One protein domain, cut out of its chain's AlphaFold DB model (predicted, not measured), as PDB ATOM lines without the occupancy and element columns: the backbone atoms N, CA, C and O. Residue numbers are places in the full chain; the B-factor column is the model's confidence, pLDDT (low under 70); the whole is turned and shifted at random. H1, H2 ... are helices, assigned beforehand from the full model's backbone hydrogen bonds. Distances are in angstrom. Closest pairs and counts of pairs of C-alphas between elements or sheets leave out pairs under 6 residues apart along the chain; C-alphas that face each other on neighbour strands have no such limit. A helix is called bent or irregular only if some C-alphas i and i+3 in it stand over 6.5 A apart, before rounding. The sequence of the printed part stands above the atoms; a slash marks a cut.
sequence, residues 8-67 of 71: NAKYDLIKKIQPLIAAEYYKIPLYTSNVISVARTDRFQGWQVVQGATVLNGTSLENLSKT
ATOM      1  N   ASN A   8     205.449 148.310 215.863       85.69
ATOM      2  CA  ASN A   8     204.755 148.039 214.617       85.69
ATOM      3  C   ASN A   8     203.698 146.955 214.818       85.69
ATOM      4  O   ASN A   8     202.536 147.173 214.483       85.69
ATOM      5  N   ALA A   9     204.053 145.851 215.483       86.19
ATOM      6  CA  ALA A   9     203.093 144.800 215.818       86.19
ATOM      7  C   ALA A   9     201.930 145.339 216.671       86.19
ATOM      8  O   ALA A   9     200.768 145.001 216.448       86.19
ATOM      9  N   LYS A  10     202.214 146.240 217.619       83.75
ATOM     10  CA  LYS A  10     201.187 146.929 218.407       83.75
ATOM     11  C   LYS A  10     200.268 147.771 217.519       83.75
ATOM     12  O   LYS A  10     199.052 147.712 217.696       83.75
ATOM     13  N   TYR A  11     200.812 148.554 216.590       86.62
ATOM     14  CA  TYR A  11     199.994 149.348 215.671       86.62
ATOM     15  C   TYR A  11     199.136 148.479 214.755       86.62
ATOM     16  O   TYR A  11     197.966 148.801 214.549       86.62
ATOM     17  N   ASP A  12     199.666 147.361 214.269       90.81
ATOM     18  CA  ASP A  12     198.916 146.428 213.430       90.81
ATOM     19  C   ASP A  12     197.760 145.778 214.193       90.81
ATOM     20  O   ASP A  12     196.649 145.669 213.672       90.81
ATOM     21  N   LEU A  13     197.976 145.412 215.459       89.88
ATOM     22  CA  LEU A  13     196.915 144.905 216.330       89.88
ATOM     23  C   LEU A  13     195.845 145.971 216.616       89.88
ATOM     24  O   LEU A  13     194.655 145.662 216.575       89.88
ATOM     25  N   ILE A  14     196.239 147.230 216.838       88.38
ATOM     26  CA  ILE A  14     195.294 148.345 217.025       88.38
ATOM     27  C   ILE A  14     194.459 148.572 215.757       88.38
ATOM     28  O   ILE A  14     193.240 148.709 215.841       88.38
ATOM     29  N   LYS A  15     195.078 148.562 214.573       87.94
ATOM     30  CA  LYS A  15     194.353 148.696 213.300       87.94
ATOM     31  C   LYS A  15     193.357 147.556 213.081       87.94
ATOM     32  O   LYS A  15     192.280 147.796 212.552       87.94
ATOM     33  N   LYS A  16     193.692 146.332 213.506       90.81
ATOM     34  CA  LYS A  16     192.801 145.163 213.412       90.81
ATOM     35  C   LYS A  16     191.613 145.231 214.374       90.81
ATOM     36  O   LYS A  16     190.524 144.814 213.997       90.81
ATOM     37  N   ILE A  17     191.796 145.743 215.594       87.81
ATOM     38  CA  ILE A  17     190.720 145.765 216.602       87.81
ATOM     39  C   ILE A  17     189.725 146.916 216.397       87.81
ATOM     40  O   ILE A  17     188.555 146.778 216.738       87.81
ATOM     41  N   GLN A  18     190.153 148.034 215.805       83.44
ATOM     42  CA  GLN A  18     189.293 149.189 215.515       83.44
ATOM     43  C   GLN A  18     188.013 148.856 214.718       83.44
ATOM     44  O   GLN A  18     186.940 149.252 215.175       83.44
ATOM     45  N   PRO A  19     188.058 148.123 213.584       84.50
ATOM     46  CA  PRO A  19     186.846 147.754 212.851       84.50
ATOM     47  C   PRO A  19     185.969 146.757 213.619       84.50
ATOM     48  O   PRO A  19     184.750 146.837 213.514       84.50
ATOM     49  N   LEU A  20     186.561 145.866 214.426       86.62
ATOM     50  CA  LEU A  20     185.806 144.939 215.280       86.62
ATOM     51  C   LEU A  20     185.015 145.702 216.353       86.62
ATOM     52  O   LEU A  20     183.829 145.462 216.538       86.62
ATOM     53  N   ILE A  21     185.644 146.686 217.003       80.62
ATOM     54  CA  ILE A  21     184.974 147.575 217.963       80.62
ATOM     55  C   ILE A  21     183.880 148.398 217.274       80.62
ATOM     56  O   ILE A  21     182.808 148.569 217.844       80.62
ATOM     57  N   ALA A  22     184.132 148.900 216.063       78.19
ATOM     58  CA  ALA A  22     183.141 149.659 215.303       78.19
ATOM     59  C   ALA A  22     181.931 148.808 214.873       78.19
ATOM     60  O   ALA A  22     180.829 149.337 214.762       78.19
ATOM     61  N   ALA A  23     182.125 147.504 214.643       78.69
ATOM     62  CA  ALA A  23     181.044 146.571 214.335       78.69
ATOM     63  C   ALA A  23     180.187 146.244 215.571       78.69
ATOM     64  O   ALA A  23     178.964 146.211 215.472       78.69
ATOM     65  N   GLU A  24     180.819 146.048 216.733       78.12
ATOM     66  CA  GLU A  24     180.133 145.742 218.001       78.12
ATOM     67  C   GLU A  24     179.453 146.973 218.627       78.12
ATOM     68  O   GLU A  24     178.407 146.870 219.267       78.12
ATOM     69  N   TYR A  25     180.024 148.165 218.436       64.38
ATOM     70  CA  TYR A  25     179.493 149.416 218.968       64.38
ATOM     71  C   TYR A  25     179.125 150.373 217.832       64.38
ATOM     72  O   TYR A  25     179.992 151.019 217.248       64.38
ATOM     73  N   TYR A  26     177.821 150.587 217.616       60.09
ATOM     74  CA  TYR A  26     177.243 151.581 216.685       60.09
ATOM     75  C   TYR A  26     177.549 153.054 217.063       60.09
ATOM     76  O   TYR A  26     176.826 153.981 216.711       60.09
ATOM     77  N   LYS A  27     178.605 153.340 217.827       64.38
ATOM     78  CA  LYS A  27     179.017 154.722 218.085       64.38
ATOM     79  C   LYS A  27     179.813 155.212 216.884       64.38
ATOM     80  O   LYS A  27     181.038 155.208 216.908       64.38
ATOM     81  N   ILE A  28     179.102 155.634 215.838       63.59
ATOM     82  CA  ILE A  28     179.679 156.426 214.750       63.59
ATOM     83  C   ILE A  28     180.335 157.650 215.411       63.59
ATOM     84  O   ILE A  28     179.622 158.435 216.044       63.59
ATOM     85  N   PRO A  29     181.667 157.825 215.341       64.19
ATOM     86  CA  PRO A  29     182.316 158.999 215.905       64.19
ATOM     87  C   PRO A  29     181.920 160.210 215.053       64.19
ATOM     88  O   PRO A  29     182.510 160.465 214.010       64.19
ATOM     89  N   LEU A  30     180.874 160.928 215.465       65.75
ATOM     90  CA  LEU A  30     180.352 162.080 214.721       65.75
ATOM     91  C   LEU A  30     181.271 163.305 214.817       65.75
ATOM     92  O   LEU A  30     181.184 164.208 213.991       65.75
ATOM     93  N   TYR A  31     182.143 163.351 215.826       64.50
ATOM     94  CA  TYR A  31     183.096 164.434 216.019       64.50
ATOM     95  C   TYR A  31     184.318 163.971 216.813       64.50
ATOM     96  O   TYR A  31     184.236 163.122 217.702       64.50
ATOM     97  N   THR A  32     185.455 164.595 216.526       65.94
ATOM     98  CA  THR A  32     186.618 164.616 217.414       65.94
ATOM     99  C   THR A  32     186.561 165.909 218.214       65.94
ATOM    100  O   THR A  32     186.453 166.991 217.634       65.94
ATOM    101  N   SER A  33     186.599 165.827 219.542       67.56
ATOM    102  CA  SER A  33     186.557 167.015 220.394       67.56
ATOM    103  C   SER A  33     187.803 167.878 220.177       67.56
ATOM    104  O   SER A  33     188.905 167.470 220.543       67.56
ATOM    105  N   ASN A  34     187.623 169.084 219.639       69.38
ATOM    106  CA  ASN A  34     188.645 170.124 219.692       69.38
ATOM    107  C   ASN A  34     188.579 170.812 221.056       69.38
ATOM    108  O   ASN A  34     187.566 171.417 221.410       69.38
ATOM    109  N   VAL A  35     189.655 170.716 221.833       70.75
ATOM    110  CA  VAL A  35     189.744 171.365 223.144       70.75
ATOM    111  C   VAL A  35     190.136 172.825 222.940       70.75
ATOM    112  O   VAL A  35     191.298 173.139 222.687       70.75
ATOM    113  N   ILE A  36     189.164 173.730 223.055       76.81
ATOM    114  CA  ILE A  36     189.428 175.171 223.082       76.81
ATOM    115  C   ILE A  36     189.938 175.523 224.479       76.81
ATOM    116  O   ILE A  36     189.251 175.301 225.473       76.81
ATOM    117  N   SER A  37     191.151 176.066 224.548       78.88
ATOM    118  CA  SER A  37     191.776 176.494 225.800       78.88
ATOM    119  C   SER A  37     191.994 178.002 225.787       78.88
ATOM    120  O   SER A  37     192.440 178.552 224.782       78.88
ATOM    121  N   VAL A  38     191.704 178.667 226.905       83.31
ATOM    122  CA  VAL A  38     191.859 180.119 227.060       83.31
ATOM    123  C   VAL A  38     192.813 180.390 228.218       83.31
ATOM    124  O   VAL A  38     192.633 179.848 229.306       83.31
ATOM    125  N   ALA A  39     193.809 181.247 227.993       86.88
ATOM    126  CA  ALA A  39     194.783 181.646 229.003       86.88
ATOM    127  C   ALA A  39     194.785 183.171 229.183       86.88
ATOM    128  O   ALA A  39     194.697 183.929 228.218       86.88
ATOM    129  N   ARG A  40     194.896 183.624 230.436       88.00
ATOM    130  CA  ARG A  40     194.992 185.046 230.805       88.00
ATOM    131  C   ARG A  40     196.425 185.545 230.618       88.00
ATOM    132  O   ARG A  40     197.179 185.636 231.586       88.00
ATOM    133  N   THR A  41     196.792 185.857 229.377       88.06
ATOM    134  CA  THR A  41     198.144 186.326 229.016       88.06
ATOM    135  C   THR A  41     198.487 187.713 229.566       88.06
ATOM    136  O   THR A  41     199.652 188.091 229.616       88.06
ATOM    137  N   ASP A  42     197.487 188.458 230.041       87.94
ATOM    138  CA  ASP A  42     197.673 189.707 230.776       87.94
ATOM    139  C   ASP A  42     198.288 189.483 232.171       87.94
ATOM    140  O   ASP A  42     199.050 190.319 232.658       87.94
ATOM    141  N   ARG A  43     197.987 188.345 232.814       87.00
ATOM    142  CA  ARG A  43     198.431 188.019 234.184       87.00
ATOM    143  C   ARG A  43     199.480 186.922 234.254       87.00
ATOM    144  O   ARG A  43     200.232 186.873 235.224       87.00
ATOM    145  N   PHE A  44     199.488 186.018 233.285       89.44
ATOM    146  CA  PHE A  44     200.333 184.834 233.289       89.44
ATOM    147  C   PHE A  44     201.034 184.676 231.946       89.44
ATOM    148  O   PHE A  44     200.459 184.933 230.895       89.44
ATOM    149  N   GLN A  45     202.276 184.223 231.988       91.44
ATOM    150  CA  GLN A  45     203.093 183.919 230.817       91.44
ATOM    151  C   GLN A  45     203.580 182.469 230.887       91.44
ATOM    152  O   GLN A  45     203.494 181.837 231.938       91.44
ATOM    153  N   GLY A  46     204.088 181.942 229.769       89.88
ATOM    154  CA  GLY A  46     204.593 180.565 229.693       89.88
ATOM    155  C   GLY A  46     203.524 179.503 229.419       89.88
ATOM    156  O   GLY A  46     203.824 178.314 229.452       89.88
ATOM    157  N   TRP A  47     202.290 179.915 229.111       89.81
ATOM    158  CA  TRP A  47     201.253 179.014 228.612       89.81
ATOM    159  C   TRP A  47     201.639 178.421 227.252       89.81
ATOM    160  O   TRP A  47     201.980 179.170 226.333       89.81
ATOM    161  N   GLN A  48     201.523 177.100 227.104       88.19
ATOM    162  CA  GLN A  48     201.796 176.405 225.848       88.19
ATOM    163  C   GLN A  48     200.660 175.454 225.468       88.19
ATOM    164  O   GLN A  48     200.188 174.641 226.267       88.19
ATOM    165  N   VAL A  49     200.236 175.540 224.206       85.56
ATOM    166  CA  VAL A  49     199.273 174.604 223.625       85.56
ATOM    167  C   VAL A  49     200.036 173.371 223.153       85.56
ATOM    168  O   VAL A  49     200.824 173.447 222.214       85.56
ATOM    169  N   VAL A  50     199.794 172.237 223.808       83.25
ATOM    170  CA  VAL A  50     200.413 170.950 223.471       83.25
ATOM    171  C   VAL A  50     199.378 170.061 222.787       83.25
ATOM    172  O   VAL A  50     198.302 169.813 223.331       83.25
ATOM    173  N   GLN A  51     199.695 169.577 221.583       82.12
ATOM    174  CA  GLN A  51     198.789 168.728 220.812       82.12
ATOM    175  C   GLN A  51     198.454 167.445 221.582       82.12
ATOM    176  O   GLN A  51     199.338 166.745 222.068       82.12
ATOM    177  N   GLY A  52     197.161 167.130 221.676       78.56
ATOM    178  CA  GLY A  52     196.680 165.943 222.387       78.56
ATOM    179  C   GLY A  52     196.664 166.075 223.913       78.56
ATOM    180  O   GLY A  52     196.244 165.137 224.586       78.56
ATOM    181  N   ALA A  53     197.064 167.224 224.461       77.69
ATOM    182  CA  ALA A  53     196.928 167.536 225.876       77.69
ATOM    183  C   ALA A  53     195.848 168.605 226.100       77.69
ATOM    184  O   ALA A  53     195.520 169.394 225.215       77.69
ATOM    185  N   THR A  54     195.277 168.616 227.301       80.81
ATOM    186  CA  THR A  54     194.322 169.645 227.726       80.81
ATOM    187  C   THR A  54     195.059 170.788 228.430       80.81
ATOM    188  O   THR A  54     196.287 170.906 228.367       80.81
ATOM    189  N   VAL A  55     194.308 171.640 229.134       78.00
ATOM    190  CA  VAL A  55     194.863 172.765 229.891       78.00
ATOM    191  C   VAL A  55     195.869 172.358 230.975       78.00
ATOM    192  O   VAL A  55     196.706 173.163 231.371       78.00
ATOM    193  N   LEU A  56     195.810 171.105 231.430       80.38
ATOM    194  CA  LEU A  56     196.735 170.522 232.398       80.38
ATOM    195  C   LEU A  56     197.823 169.738 231.661       80.38
ATOM    196  O   LEU A  56     197.803 168.509 231.622       80.38
ATOM    197  N   ASN A  57     198.762 170.453 231.044       86.38
ATOM    198  CA  ASN A  57     199.939 169.845 230.428       86.38
ATOM    199  C   ASN A  57     201.210 170.219 231.200       86.38
ATOM    200  O   ASN A  57     201.327 171.335 231.706       86.38
ATOM    201  N   GLY A  58     202.151 169.274 231.297       87.44
ATOM    202  CA  GLY A  58     203.393 169.445 232.063       87.44
ATOM    203  C   GLY A  58     204.206 170.650 231.596       87.44
ATOM    204  O   GLY A  58     204.649 171.446 232.414       87.44
ATOM    205  N   THR A  59     204.279 170.862 230.282       87.44
ATOM    206  CA  THR A  59     204.996 171.995 229.689       87.44
ATOM    207  C   THR A  59     204.454 173.339 230.168       87.44
ATOM    208  O   THR A  59     205.226 174.234 230.490       87.44
ATOM    209  N   SER A  60     203.134 173.494 230.260       88.25
ATOM    210  CA  SER A  60     202.528 174.699 230.824       88.25
ATOM    211  C   SER A  60     202.749 174.759 232.329       88.25
ATOM    212  O   SER A  60     203.162 175.797 232.814       88.25
ATOM    213  N   LEU A  61     202.545 173.666 233.071       87.06
ATOM    214  CA  LEU A  61     202.730 173.643 234.532       87.06
ATOM    215  C   LEU A  61     204.149 174.042 234.970       87.06
ATOM    216  O   LEU A  61     204.296 174.737 235.969       87.06
ATOM    217  N   GLU A  62     205.172 173.635 234.223       91.38
ATOM    218  CA  GLU A  62     206.575 173.950 234.516       91.38
ATOM    219  C   GLU A  62     206.944 175.403 234.194       91.38
ATOM    220  O   GLU A  62     207.787 175.993 234.865       91.38
ATOM    221  N   ASN A  63     206.317 175.988 233.169       89.19
ATOM    222  CA  ASN A  63     206.693 177.302 232.642       89.19
ATOM    223  C   ASN A  63     205.730 178.429 233.044       89.19
ATOM    224  O   ASN A  63     206.045 179.609 232.848       89.19
ATOM    225  N   LEU A  64     204.554 178.099 233.592       90.31
ATOM    226  CA  LEU A  64     203.537 179.083 233.939       90.31
ATOM    227  C   LEU A  64     204.026 179.964 235.090       90.31
ATOM    228  O   LEU A  64     204.270 179.506 236.204       90.31
ATOM    229  N   SER A  65     204.120 181.263 234.830       90.75
ATOM    230  CA  SER A  65     204.542 182.252 235.822       90.75
ATOM    231  C   SER A  65     203.682 183.508 235.748       90.75
ATOM    232  O   SER A  65     203.127 183.841 234.700       90.75
ATOM    233  N   LYS A  66     203.544 184.213 236.875       90.94
ATOM    234  CA  LYS A  66     202.829 185.494 236.929       90.94
ATOM    235  C   LYS A  66     203.657 186.574 236.222       90.94
ATOM    236  O   LYS A  66     204.864 186.679 236.441       90.94
ATOM    237  N   THR A  67     203.021 187.383 235.385       85.81
ATOM    238  CA  THR A  67     203.669 188.527 234.733       85.81
ATOM    239  C   THR A  67     203.967 189.621 235.760       85.81
ATOM    240  O   THR A  67     203.200 189.843 236.697       85.81
TER     241      THR A  67
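Overview. This is residues 8 to 67 of the 71 residues of an uncharacterized protein of Firmicutes bacterium (UniProt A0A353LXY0). Little regular structure is here: a long helix, H1, stands free at one end of a flat, extended shape, and the free residues 25 to 33 lead from it to a small looped body, residues 34 to 67, holding the short helix H2. The printed part has 60 residues with two named helices, H1 then H2, and no named strand; the class is all helix, with 23 residues in named elements. The radius of gyration of the C-alphas is 18.3 A and the spans are 51 by 28 by 10 A.

Along the chain. Find C-alpha 8 at (204.755, 148.039, 214.617); from there H1, residues 8 to 24, runs 25.0 A to C-alpha 24 at (180.133, 145.742, 218.001). H1 is irregular, but only just: C-alphas 16 and 19 are 6.52 A apart. Further on, H2, residues 58 to 63, ends at C-alpha 63 at (206.693, 177.302, 232.642).

Arrangement. H1 and H2 are apart, with no C-alpha of the one within 8 A of the other. Look at residues 44 to 45, which pair antiparallel with residues 65 to 66. In H2 every O i to N i+4 pair is within hydrogen-bond range; in H1, 11 of 13 are.

Size, cuts and confidence. The C-alphas farthest apart, Ala 23 and Thr 67, are 51.8 A apart. The link from H1 to H2, 33 residues, is long; the printed part has no cut. Residues 25 to 34 have pLDDT under 70.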